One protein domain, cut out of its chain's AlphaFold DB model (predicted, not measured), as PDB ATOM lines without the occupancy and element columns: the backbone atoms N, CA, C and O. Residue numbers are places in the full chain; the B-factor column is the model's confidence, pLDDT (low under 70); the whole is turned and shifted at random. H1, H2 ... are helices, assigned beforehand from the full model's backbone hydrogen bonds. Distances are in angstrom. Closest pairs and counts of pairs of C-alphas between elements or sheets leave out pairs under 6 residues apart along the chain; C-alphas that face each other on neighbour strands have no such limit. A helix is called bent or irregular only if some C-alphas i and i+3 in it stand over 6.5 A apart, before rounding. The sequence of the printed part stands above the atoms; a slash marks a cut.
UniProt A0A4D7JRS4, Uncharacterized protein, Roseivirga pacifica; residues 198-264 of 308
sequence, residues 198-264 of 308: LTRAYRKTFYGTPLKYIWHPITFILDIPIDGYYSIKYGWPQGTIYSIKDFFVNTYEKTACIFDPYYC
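AT A GLANCE: This is residues 198 to 264 of the 308 residues of an uncharacterized protein of Roseivirga pacifica (UniProt A0A4D7JRS4). Picture an open V: the bent H2 makes one limb and the long H3 the other, H3 starting near H2's bend, with H1 at the far end of H2a. Among 67 printed residues are three named helices, H1, H2, H3 in order, and no named strand: all helix. It is only just loose, close to extended (radius of gyration of the C-alphas 16.2 A), and flat, spanning 48 by 33 by 18 A.

HOW THE PARTS SIT: Start at H1, residues 198 to 206. H2, residues 212 to 234, was assigned as one helix by its hydrogen bonds but is bent: C-alphas 222 and 225 are 6.8 A apart, and arms H2a, 212 to 222, and H2b, 225 to 234, stand at a steep tilt of 57 degrees. H1 is close to H2a but not clearly touching; their closest C-alphas, Phe 206 and Lys 212, are 5.6 A apart. H3, residues 239 to 259, touches H2b with 239 to 241 alone, about perpendicular at 81 degrees; the closest C-alphas, Asp 227 and Gly 239, are 5.8 A apart. Every O i to N i+4 pair is within hydrogen-bond range in H1 and H2b, 5 of 7 in H2a, 15 of 17 in H3.

IN THESE COORDINATES: Find C-alpha 198 at (134.368, 137.015, 136.065), where H1 begins its 11.8 A. H2a measures 15.2 A and H2b 14.4 A. H3 runs 30.6 A to C-alpha 259 at (144.219, 121.244, 181.260).

THE WHOLE: The C-alphas of Leu 198 and Phe 259 are farthest apart, 48.9 A. Both links are tight, the printed part has no cut, and no printed residue is under 70 in pLDDT.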
ATOM      1  N   LEU A 198     135.055 136.126 135.126       76.25
ATOM      2  CA  LEU A 198     134.368 137.015 136.065       76.25
ATOM      3  C   LEU A 198     134.580 136.584 137.515       76.25
ATOM      4  O   LEU A 198     135.005 137.396 138.329       76.25
ATOM      5  N   THR A 199     134.385 135.301 137.833       78.50
ATOM      6  CA  THR A 199     134.625 134.764 139.184       78.50
ATOM      7  C   THR A 199     136.073 134.994 139.617       78.50
ATOM      8  O   THR A 199     136.336 135.340 140.767       78.50
ATOM      9  N   ARG A 200     137.029 134.843 138.692       78.94
ATOM     10  CA  ARG A 200     138.455 135.078 138.957       78.94
ATOM     11  C   ARG A 200     138.753 136.554 139.220       78.94
ATOM     12  O   ARG A 200     139.512 136.857 140.138       78.94
ATOM     13  N   ALA A 201     138.157 137.453 138.436       82.38
ATOM     14  CA  ALA A 201     138.294 138.897 138.608       82.38
ATOM     15  C   ALA A 201     137.663 139.359 139.928       82.38
ATOM     16  O   ALA A 201     138.343 139.976 140.740       82.38
ATOM     17  N   TYR A 202     136.418 138.959 140.189       84.12
ATOM     18  CA  TYR A 202     135.698 139.232 141.430       84.12
ATOM     19  C   TYR A 202     136.482 138.755 142.659       84.12
ATOM     20  O   TYR A 202     136.740 139.540 143.567       84.12
ATOM     21  N   ARG A 203     136.964 137.501 142.657       84.88
ATOM     22  CA  ARG A 203     137.784 136.974 143.759       84.88
ATOM     23  C   ARG A 203     139.068 137.771 143.955       84.88
ATOM     24  O   ARG A 203     139.427 138.065 145.089       84.88
ATOM     25  N   LYS A 204     139.750 138.145 142.869       84.31
ATOM     26  CA  LYS A 204     140.978 138.944 142.950       84.31
ATOM     27  C   LYS A 204     140.720 140.339 143.528       84.31
ATOM     28  O   LYS A 204     141.553 140.819 144.288       84.31
ATOM     29  N   THR A 205     139.607 140.972 143.170       87.06
ATOM     30  CA  THR A 205     139.273 142.330 143.615       87.06
ATOM     31  C   THR A 205     138.764 142.335 145.053       87.06
ATOM     32  O   THR A 205     139.354 142.997 145.898       87.06
ATOM     33  N   PHE A 206     137.719 141.562 145.358       87.31
ATOM     34  CA  PHE A 206     137.031 141.607 146.652       87.31
ATOM     35  C   PHE A 206     137.729 140.815 147.756       87.31
ATOM     36  O   PHE A 206     137.715 141.230 148.908       87.31
ATOM     37  N   TYR A 207     138.407 139.716 147.418       85.44
ATOM     38  CA  TYR A 207     139.179 138.927 148.386       85.44
ATOM     39  C   TYR A 207     140.691 139.200 148.304       85.44
ATOM     40  O   TYR A 207     141.476 138.526 148.976       85.44
ATOM     41  N   GLY A 208     141.113 140.188 147.509       88.19
ATOM     42  CA  GLY A 208     142.483 140.703 147.480       88.19
ATOM     43  C   GLY A 208     142.712 141.799 148.522       88.19
ATOM     44  O   GLY A 208     141.778 142.462 148.966       88.19
ATOM     45  N   THR A 209     143.960 142.017 148.936       87.81
ATOM     46  CA  THR A 209     144.297 143.126 149.842       87.81
ATOM     47  C   THR A 209     144.325 144.461 149.088       87.81
ATOM     48  O   THR A 209     144.877 144.497 147.986       87.81
ATOM     49  N   PRO A 210     143.796 145.557 149.669       88.94
ATOM     50  CA  PRO A 210     143.257 145.665 151.034       88.94
ATOM     51  C   PRO A 210     141.750 145.362 151.157       88.94
ATOM     52  O   PRO A 210     141.248 145.237 152.271       88.94
ATOM     53  N   LEU A 211     141.024 145.215 150.044       88.50
ATOM     54  CA  LEU A 211     139.556 145.148 150.037       88.50
ATOM     55  C   LEU A 211     138.987 143.940 150.801       88.50
ATOM     56  O   LEU A 211     137.897 144.028 151.360       88.50
ATOM     57  N   LYS A 212     139.758 142.852 150.918       89.88
ATOM     58  CA  LYS A 212     139.405 141.659 151.699       89.88
ATOM     59  C   LYS A 212     138.961 141.990 153.126       89.88
ATOM     60  O   LYS A 212     138.048 141.342 153.623       89.88
ATOM     61  N   TYR A 213     139.583 142.973 153.779       85.94
ATOM     62  CA  TYR A 213     139.245 143.336 155.162       85.94
ATOM     63  C   TYR A 213     137.862 143.980 155.290       85.94
ATOM     64  O   TYR A 213     137.234 143.865 156.333       85.94
ATOM     65  N   ILE A 214     137.377 144.604 154.216       90.38
ATOM     66  CA  ILE A 214     136.033 145.183 154.143       90.38
ATOM     67  C   ILE A 214     135.035 144.118 153.680       90.38
ATOM     68  O   ILE A 214     133.958 143.983 154.247       90.38
ATOM     69  N   TRP A 215     135.398 143.332 152.665       90.69
ATOM     70  CA  TRP A 215     134.483 142.381 152.040       90.69
ATOM     71  C   TRP A 215     134.157 141.171 152.923       90.69
ATOM     72  O   TRP A 215     133.014 140.726 152.960       90.69
ATOM     73  N   HIS A 216     135.137 140.644 153.661       86.62
ATOM     74  CA  HIS A 216     134.957 139.429 154.456       86.62
ATOM     75  C   HIS A 216     133.875 139.522 155.555       86.62
ATOM     76  O   HIS A 216     133.061 138.598 155.626       86.62
ATOM     77  N   PRO A 217     133.798 140.594 156.377       88.62
ATOM     78  CA  PRO A 217     132.715 140.729 157.354       88.62
ATOM     79  C   PRO A 217     131.346 140.930 156.691       88.62
ATOM     80  O   PRO A 217     130.352 140.419 157.196       88.62
ATOM     81  N   ILE A 218     131.285 141.608 155.538       89.50
ATOM     82  CA  ILE A 218     130.030 141.809 154.797       89.50
ATOM     83  C   ILE A 218     129.478 140.468 154.312       89.50
ATOM     84  O   ILE A 218     128.314 140.163 154.560       89.50
ATOM     85  N   THR A 219     130.309 139.639 153.666       88.88
ATOM     86  CA  THR A 219     129.862 138.316 153.201       88.88
ATOM     87  C   THR A 219     129.422 137.431 154.351       88.88
ATOM     88  O   THR A 219     128.411 136.758 154.237       88.88
ATOM     89  N   PHE A 220     130.114 137.498 155.492       88.31
ATOM     90  CA  PHE A 220     129.742 136.718 156.666       88.31
ATOM     91  C   PHE A 220     128.313 137.024 157.140       88.31
ATOM     92  O   PHE A 220     127.564 136.102 157.432       88.31
ATOM     93  N   ILE A 221     127.908 138.298 157.169       88.44
ATOM     94  CA  ILE A 221     126.549 138.695 157.575       88.44
ATOM     95  C   ILE A 221     125.503 138.247 156.542       88.44
ATOM     96  O   ILE A 221     124.422 137.796 156.918       88.44
ATOM     97  N   LEU A 222     125.819 138.364 155.249       90.50
ATOM     98  CA  LEU A 222     124.899 138.003 154.163       90.50
ATOM     99  C   LEU A 222     124.710 136.486 154.015       90.50
ATOM    100  O   LEU A 222     123.618 136.046 153.656       90.50
ATOM    101  N   ASP A 223     125.746 135.698 154.300       91.12
ATOM    102  CA  ASP A 223     125.736 134.246 154.110       91.12
ATOM    103  C   ASP A 223     124.981 133.513 155.241       91.12
ATOM    104  O   ASP A 223     124.397 132.463 154.989       91.12
ATOM    105  N   ILE A 224     124.887 134.078 156.458       91.06
ATOM    106  CA  ILE A 224     124.194 133.462 157.614       91.06
ATOM    107  C   ILE A 224     122.756 132.991 157.312       91.06
ATOM    108  O   ILE A 224     122.459 131.828 157.594       91.06
ATOM    109  N   PRO A 225     121.830 133.816 156.773       91.62
ATOM    110  CA  PRO A 225     120.462 133.359 156.511       91.62
ATOM    111  C   PRO A 225     120.402 132.265 155.433       91.62
ATOM    112  O   PRO A 225     119.610 131.327 155.548       91.62
ATOM    113  N   ILE A 226     121.260 132.354 154.412       90.12
ATOM    114  CA  ILE A 226     121.343 131.381 153.314       90.12
ATOM    115  C   ILE A 226     121.868 130.040 153.844       90.12
ATOM    116  O   ILE A 226     121.257 128.989 153.629       90.12
ATOM    117  N   ASP A 227     122.967 130.079 154.592       91.69
ATOM    118  CA  ASP A 227     123.575 128.910 155.219       91.69
ATOM    119  C   ASP A 227     122.671 128.315 156.302       91.69
ATOM    120  O   ASP A 227     122.655 127.098 156.476       91.69
ATOM    121  N   GLY A 228     121.867 129.132 156.987       91.56
ATOM    122  CA  GLY A 228     120.837 128.691 157.930       91.56
ATOM    123  C   GLY A 228     119.788 127.813 157.262       91.56
ATOM    124  O   GLY A 228     119.537 126.697 157.718       91.56
ATOM    125  N   TYR A 229     119.247 128.263 156.129       92.94
ATOM    126  CA  TYR A 229     118.327 127.460 155.323       92.94
ATOM    127  C   TYR A 229     118.955 126.126 154.892       92.94
ATOM    128  O   TYR A 229     118.353 125.066 155.083       92.94
ATOM    129  N   TYR A 230     120.180 126.144 154.350       92.62
ATOM    130  CA  TYR A 230     120.848 124.911 153.923       92.62
ATOM    131  C   TYR A 230     121.199 123.988 155.095       92.62
ATOM    132  O   TYR A 230     121.091 122.770 154.957       92.62
ATOM    133  N   SER A 231     121.558 124.544 156.252       93.25
ATOM    134  CA  SER A 231     121.846 123.770 157.461       93.25
ATOM    135  C   SER A 231     120.613 123.018 157.958       93.25
ATOM    136  O   SER A 231     120.720 121.855 158.339       93.25
ATOM    137  N   ILE A 232     119.432 123.644 157.886       92.44
ATOM    138  CA  ILE A 232     118.152 122.998 158.212       92.44
ATOM    139  C   ILE A 232     117.815 121.928 157.169       92.44
ATOM    140  O   ILE A 232     117.488 120.802 157.530       92.44
ATOM    141  N   LYS A 233     117.934 122.254 155.874       93.94
ATOM    142  CA  LYS A 233     117.615 121.330 154.775       93.94
ATOM    143  C   LYS A 233     118.443 120.044 154.825       93.94
ATOM    144  O   LYS A 233     117.909 118.973 154.551       93.94
ATOM    145  N   TYR A 234     119.741 120.151 155.107       93.56
ATOM    146  CA  TYR A 234     120.651 119.005 155.100       93.56
ATOM    147  C   TYR A 234     120.840 118.361 156.479       93.56
ATOM    148  O   TYR A 234     121.382 117.262 156.544       93.56
ATOM    149  N   GLY A 235     120.387 118.998 157.566       93.50
ATOM    150  CA  GLY A 235     120.471 118.460 158.929       93.50
ATOM    151  C   GLY A 235     121.848 118.593 159.592       93.50
ATOM    152  O   GLY A 235     122.102 117.952 160.608       93.50
ATOM    153  N   TRP A 236     122.751 119.405 159.037       90.62
ATOM    154  CA  TRP A 236     124.063 119.696 159.625       90.62
ATOM    155  C   TRP A 236     124.557 121.091 159.212       90.62
ATOM    156  O   TRP A 236     124.233 121.537 158.107       90.62
ATOM    157  N   PRO A 237     125.342 121.788 160.063       90.75
ATOM    158  CA  PRO A 237     125.804 123.148 159.790       90.75
ATOM    159  C   PRO A 237     126.545 123.273 158.454       90.75
ATOM    160  O   PRO A 237     127.450 122.488 158.180       90.75
ATOM    161  N   GLN A 238     126.197 124.285 157.660       89.88
ATOM    162  CA  GLN A 238     126.847 124.642 156.394       89.88
ATOM    163  C   GLN A 238     127.578 125.986 156.490       89.88
ATOM    164  O   GLN A 238     127.255 126.822 157.334       89.88
ATOM    165  N   GLY A 239     128.564 126.190 155.613       90.00
ATOM    166  CA  GLY A 239     129.160 127.500 155.326       90.00
ATOM    167  C   GLY A 239     129.648 128.278 156.555       90.00
ATOM    168  O   GLY A 239     130.505 127.818 157.317       90.00
ATOM    169  N   THR A 240     129.122 129.487 156.733       90.12
ATOM    170  CA  THR A 240     129.425 130.389 157.853       90.12
ATOM    171  C   THR A 240     129.004 129.815 159.202       90.12
ATOM    172  O   THR A 240     129.773 129.915 160.153       90.12
ATOM    173  N   ILE A 241     127.861 129.128 159.288       88.25
ATOM    174  CA  ILE A 241     127.398 128.476 160.526       88.25
ATOM    175  C   ILE A 241     128.344 127.342 160.920       88.25
ATOM    176  O   ILE A 241     128.720 127.218 162.087       88.25
ATOM    177  N   TYR A 242     128.789 126.551 159.940       90.56
ATOM    178  CA  TYR A 242     129.828 125.548 160.168       90.56
ATOM    179  C   TYR A 242     131.131 126.195 160.650       90.56
ATOM    180  O   TYR A 242     131.729 125.737 161.618       90.56
ATOM    181  N   SER A 243     131.531 127.310 160.035       87.75
ATOM    182  CA  SER A 243     132.742 128.045 160.423       87.75
ATOM    183  C   SER A 243     132.667 128.593 161.855       87.75
ATOM    184  O   SER A 243     133.663 128.560 162.574       87.75
ATOM    185  N   ILE A 244     131.491 129.066 162.291       87.38
ATOM    186  CA  ILE A 244     131.242 129.496 163.675       87.38
ATOM    187  C   ILE A 244     131.401 128.308 164.625       87.38
ATOM    188  O   ILE A 244     132.145 128.405 165.601       87.38
ATOM    189  N   LYS A 245     130.744 127.179 164.328       90.25
ATOM    190  CA  LYS A 245     130.872 125.949 165.120       90.25
ATOM    191  C   LYS A 245     132.343 125.543 165.251       90.25
ATOM    192  O   LYS A 245     132.816 125.349 166.366       90.25
ATOM    193  N   ASP A 246     133.063 125.453 164.135       88.69
ATOM    194  CA  ASP A 246     134.474 125.062 164.110       88.69
ATOM    195  C   ASP A 246     135.353 126.026 164.906       88.69
ATOM    196  O   ASP A 246     136.286 125.589 165.577       88.69
ATOM    197  N   PHE A 247     135.075 127.331 164.868       88.81
ATOM    198  CA  PHE A 247     135.790 128.298 165.695       88.81
ATOM    199  C   PHE A 247     135.614 127.999 167.192       88.81
ATOM    200  O   PHE A 247     136.609 127.947 167.917       88.81
ATOM    201  N   PHE A 248     134.383 127.758 167.653       88.69
ATOM    202  CA  PHE A 248     134.116 127.438 169.059       88.69
ATOM    203  C   PHE A 248     134.700 126.086 169.474       88.69
ATOM    204  O   PHE A 248     135.320 126.009 170.531       88.69
ATOM    205  N   VAL A 249     134.581 125.055 168.630       87.44
ATOM    206  CA  VAL A 249     135.158 123.723 168.882       87.44
ATOM    207  C   VAL A 249     136.680 123.800 168.968       87.44
ATOM    208  O   VAL A 249     137.245 123.425 169.988       87.44
ATOM    209  N   ASN A 250     137.350 124.379 167.967       85.44
ATOM    210  CA  ASN A 250     138.811 124.503 167.970       85.44
ATOM    211  C   ASN A 250     139.321 125.363 169.135       85.44
ATOM    212  O   ASN A 250     140.419 125.139 169.639       85.44
ATOM    213  N   THR A 251     138.567 126.393 169.532       84.88
ATOM    214  CA  THR A 251     138.928 127.225 170.687       84.88
ATOM    215  C   THR A 251     138.796 126.421 171.973       84.88
ATOM    216  O   THR A 251     139.739 126.407 172.759       84.88
ATOM    217  N   TYR A 252     137.685 125.699 172.142       86.69
ATOM    218  CA  TYR A 252     137.465 124.811 173.277       86.69
ATOM    219  C   TYR A 252     138.554 123.741 173.370       86.69
ATOM    220  O   TYR A 252     139.212 123.661 174.400       86.69
ATOM    221  N   GLU A 253     138.825 122.999 172.294       83.81
ATOM    222  CA  GLU A 253     139.855 121.952 172.253       83.81
ATOM    223  C   GLU A 253     141.244 122.498 172.588       83.81
ATOM    224  O   GLU A 253     141.951 121.928 173.417       83.81
ATOM    225  N   LYS A 254     141.627 123.657 172.034       83.25
ATOM    226  CA  LYS A 254     142.901 124.308 172.380       83.25
ATOM    227  C   LYS A 254     142.976 124.707 173.847       83.25
ATOM    228  O   LYS A 254     144.033 124.559 174.449       83.25
ATOM    229  N   THR A 255     141.889 125.234 174.411       85.00
ATOM    230  CA  THR A 255     141.854 125.594 175.834       85.00
ATOM    231  C   THR A 255     141.824 124.363 176.732       85.00
ATOM    232  O   THR A 255     142.519 124.345 177.738       85.00
ATOM    233  N   ALA A 256     141.095 123.314 176.349       85.06
ATOM    234  CA  ALA A 256     140.995 122.061 177.082       85.06
ATOM    235  C   ALA A 256     142.326 121.300 177.067       85.06
ATOM    236  O   ALA A 256     142.728 120.798 178.105       85.06
ATOM    237  N   CYS A 257     143.069 121.321 175.953       86.50
ATOM    238  CA  CYS A 257     144.414 120.744 175.840       86.50
ATOM    239  C   CYS A 257     145.420 121.330 176.857       86.50
ATOM    240  O   CYS A 257     146.374 120.656 177.234       86.50
ATOM    241  N   ILE A 258     145.212 122.559 177.353       86.44
ATOM    242  CA  ILE A 258     146.046 123.129 178.431       86.44
ATOM    243  C   ILE A 258     145.831 122.379 179.757       86.44
ATOM    244  O   ILE A 258     146.755 122.286 180.563       86.44
ATOM    245  N   PHE A 259     144.627 121.849 179.989       88.19
ATOM    246  CA  PHE A 259     144.219 121.244 181.260       88.19
ATOM    247  C   PHE A 259     144.111 119.717 181.206       88.19
ATOM    248  O   PHE A 259     144.239 119.068 182.241       88.19
ATOM    249  N   ASP A 260     143.895 119.146 180.024       83.56
ATOM    250  CA  ASP A 260     143.740 117.713 179.812       83.56
ATOM    251  C   ASP A 260     144.393 117.287 178.476       83.56
ATOM    252  O   ASP A 260     143.911 117.658 177.396       83.56
ATOM    253  N   PRO A 261     145.477 116.485 178.530       79.19
ATOM    254  CA  PRO A 261     146.192 115.991 177.355       79.19
ATOM    255  C   PRO A 261     145.330 115.192 176.369       79.19
ATOM    256  O   PRO A 261     145.719 115.059 175.209       79.19
ATOM    257  N   TYR A 262     144.178 114.660 176.797       79.12
ATOM    258  CA  TYR A 262     143.255 113.917 175.936       79.12
ATOM    259  C   TYR A 262     142.687 114.773 174.790       79.12
ATOM    260  O   TYR A 262     142.404 114.254 173.713       79.12
ATOM    261  N   TYR A 263     142.573 116.093 174.988       74.50
ATOM    262  CA  TYR A 263     142.061 117.035 173.982       74.50
ATOM    263  C   TYR A 263     143.151 117.614 173.070       74.50
ATOM    264  O   TYR A 263     142.876 118.478 172.237       74.50
ATOM    265  N   CYS A 264     144.401 117.174 173.214       78.38
ATOM    266  CA  CYS A 264     145.486 117.627 172.359       78.38
ATOM    267  C   CYS A 264     145.517 116.819 171.053       78.38
ATOM    268  O   CYS A 264     145.860 115.638 171.042       78.38
TER     269      CYS A 264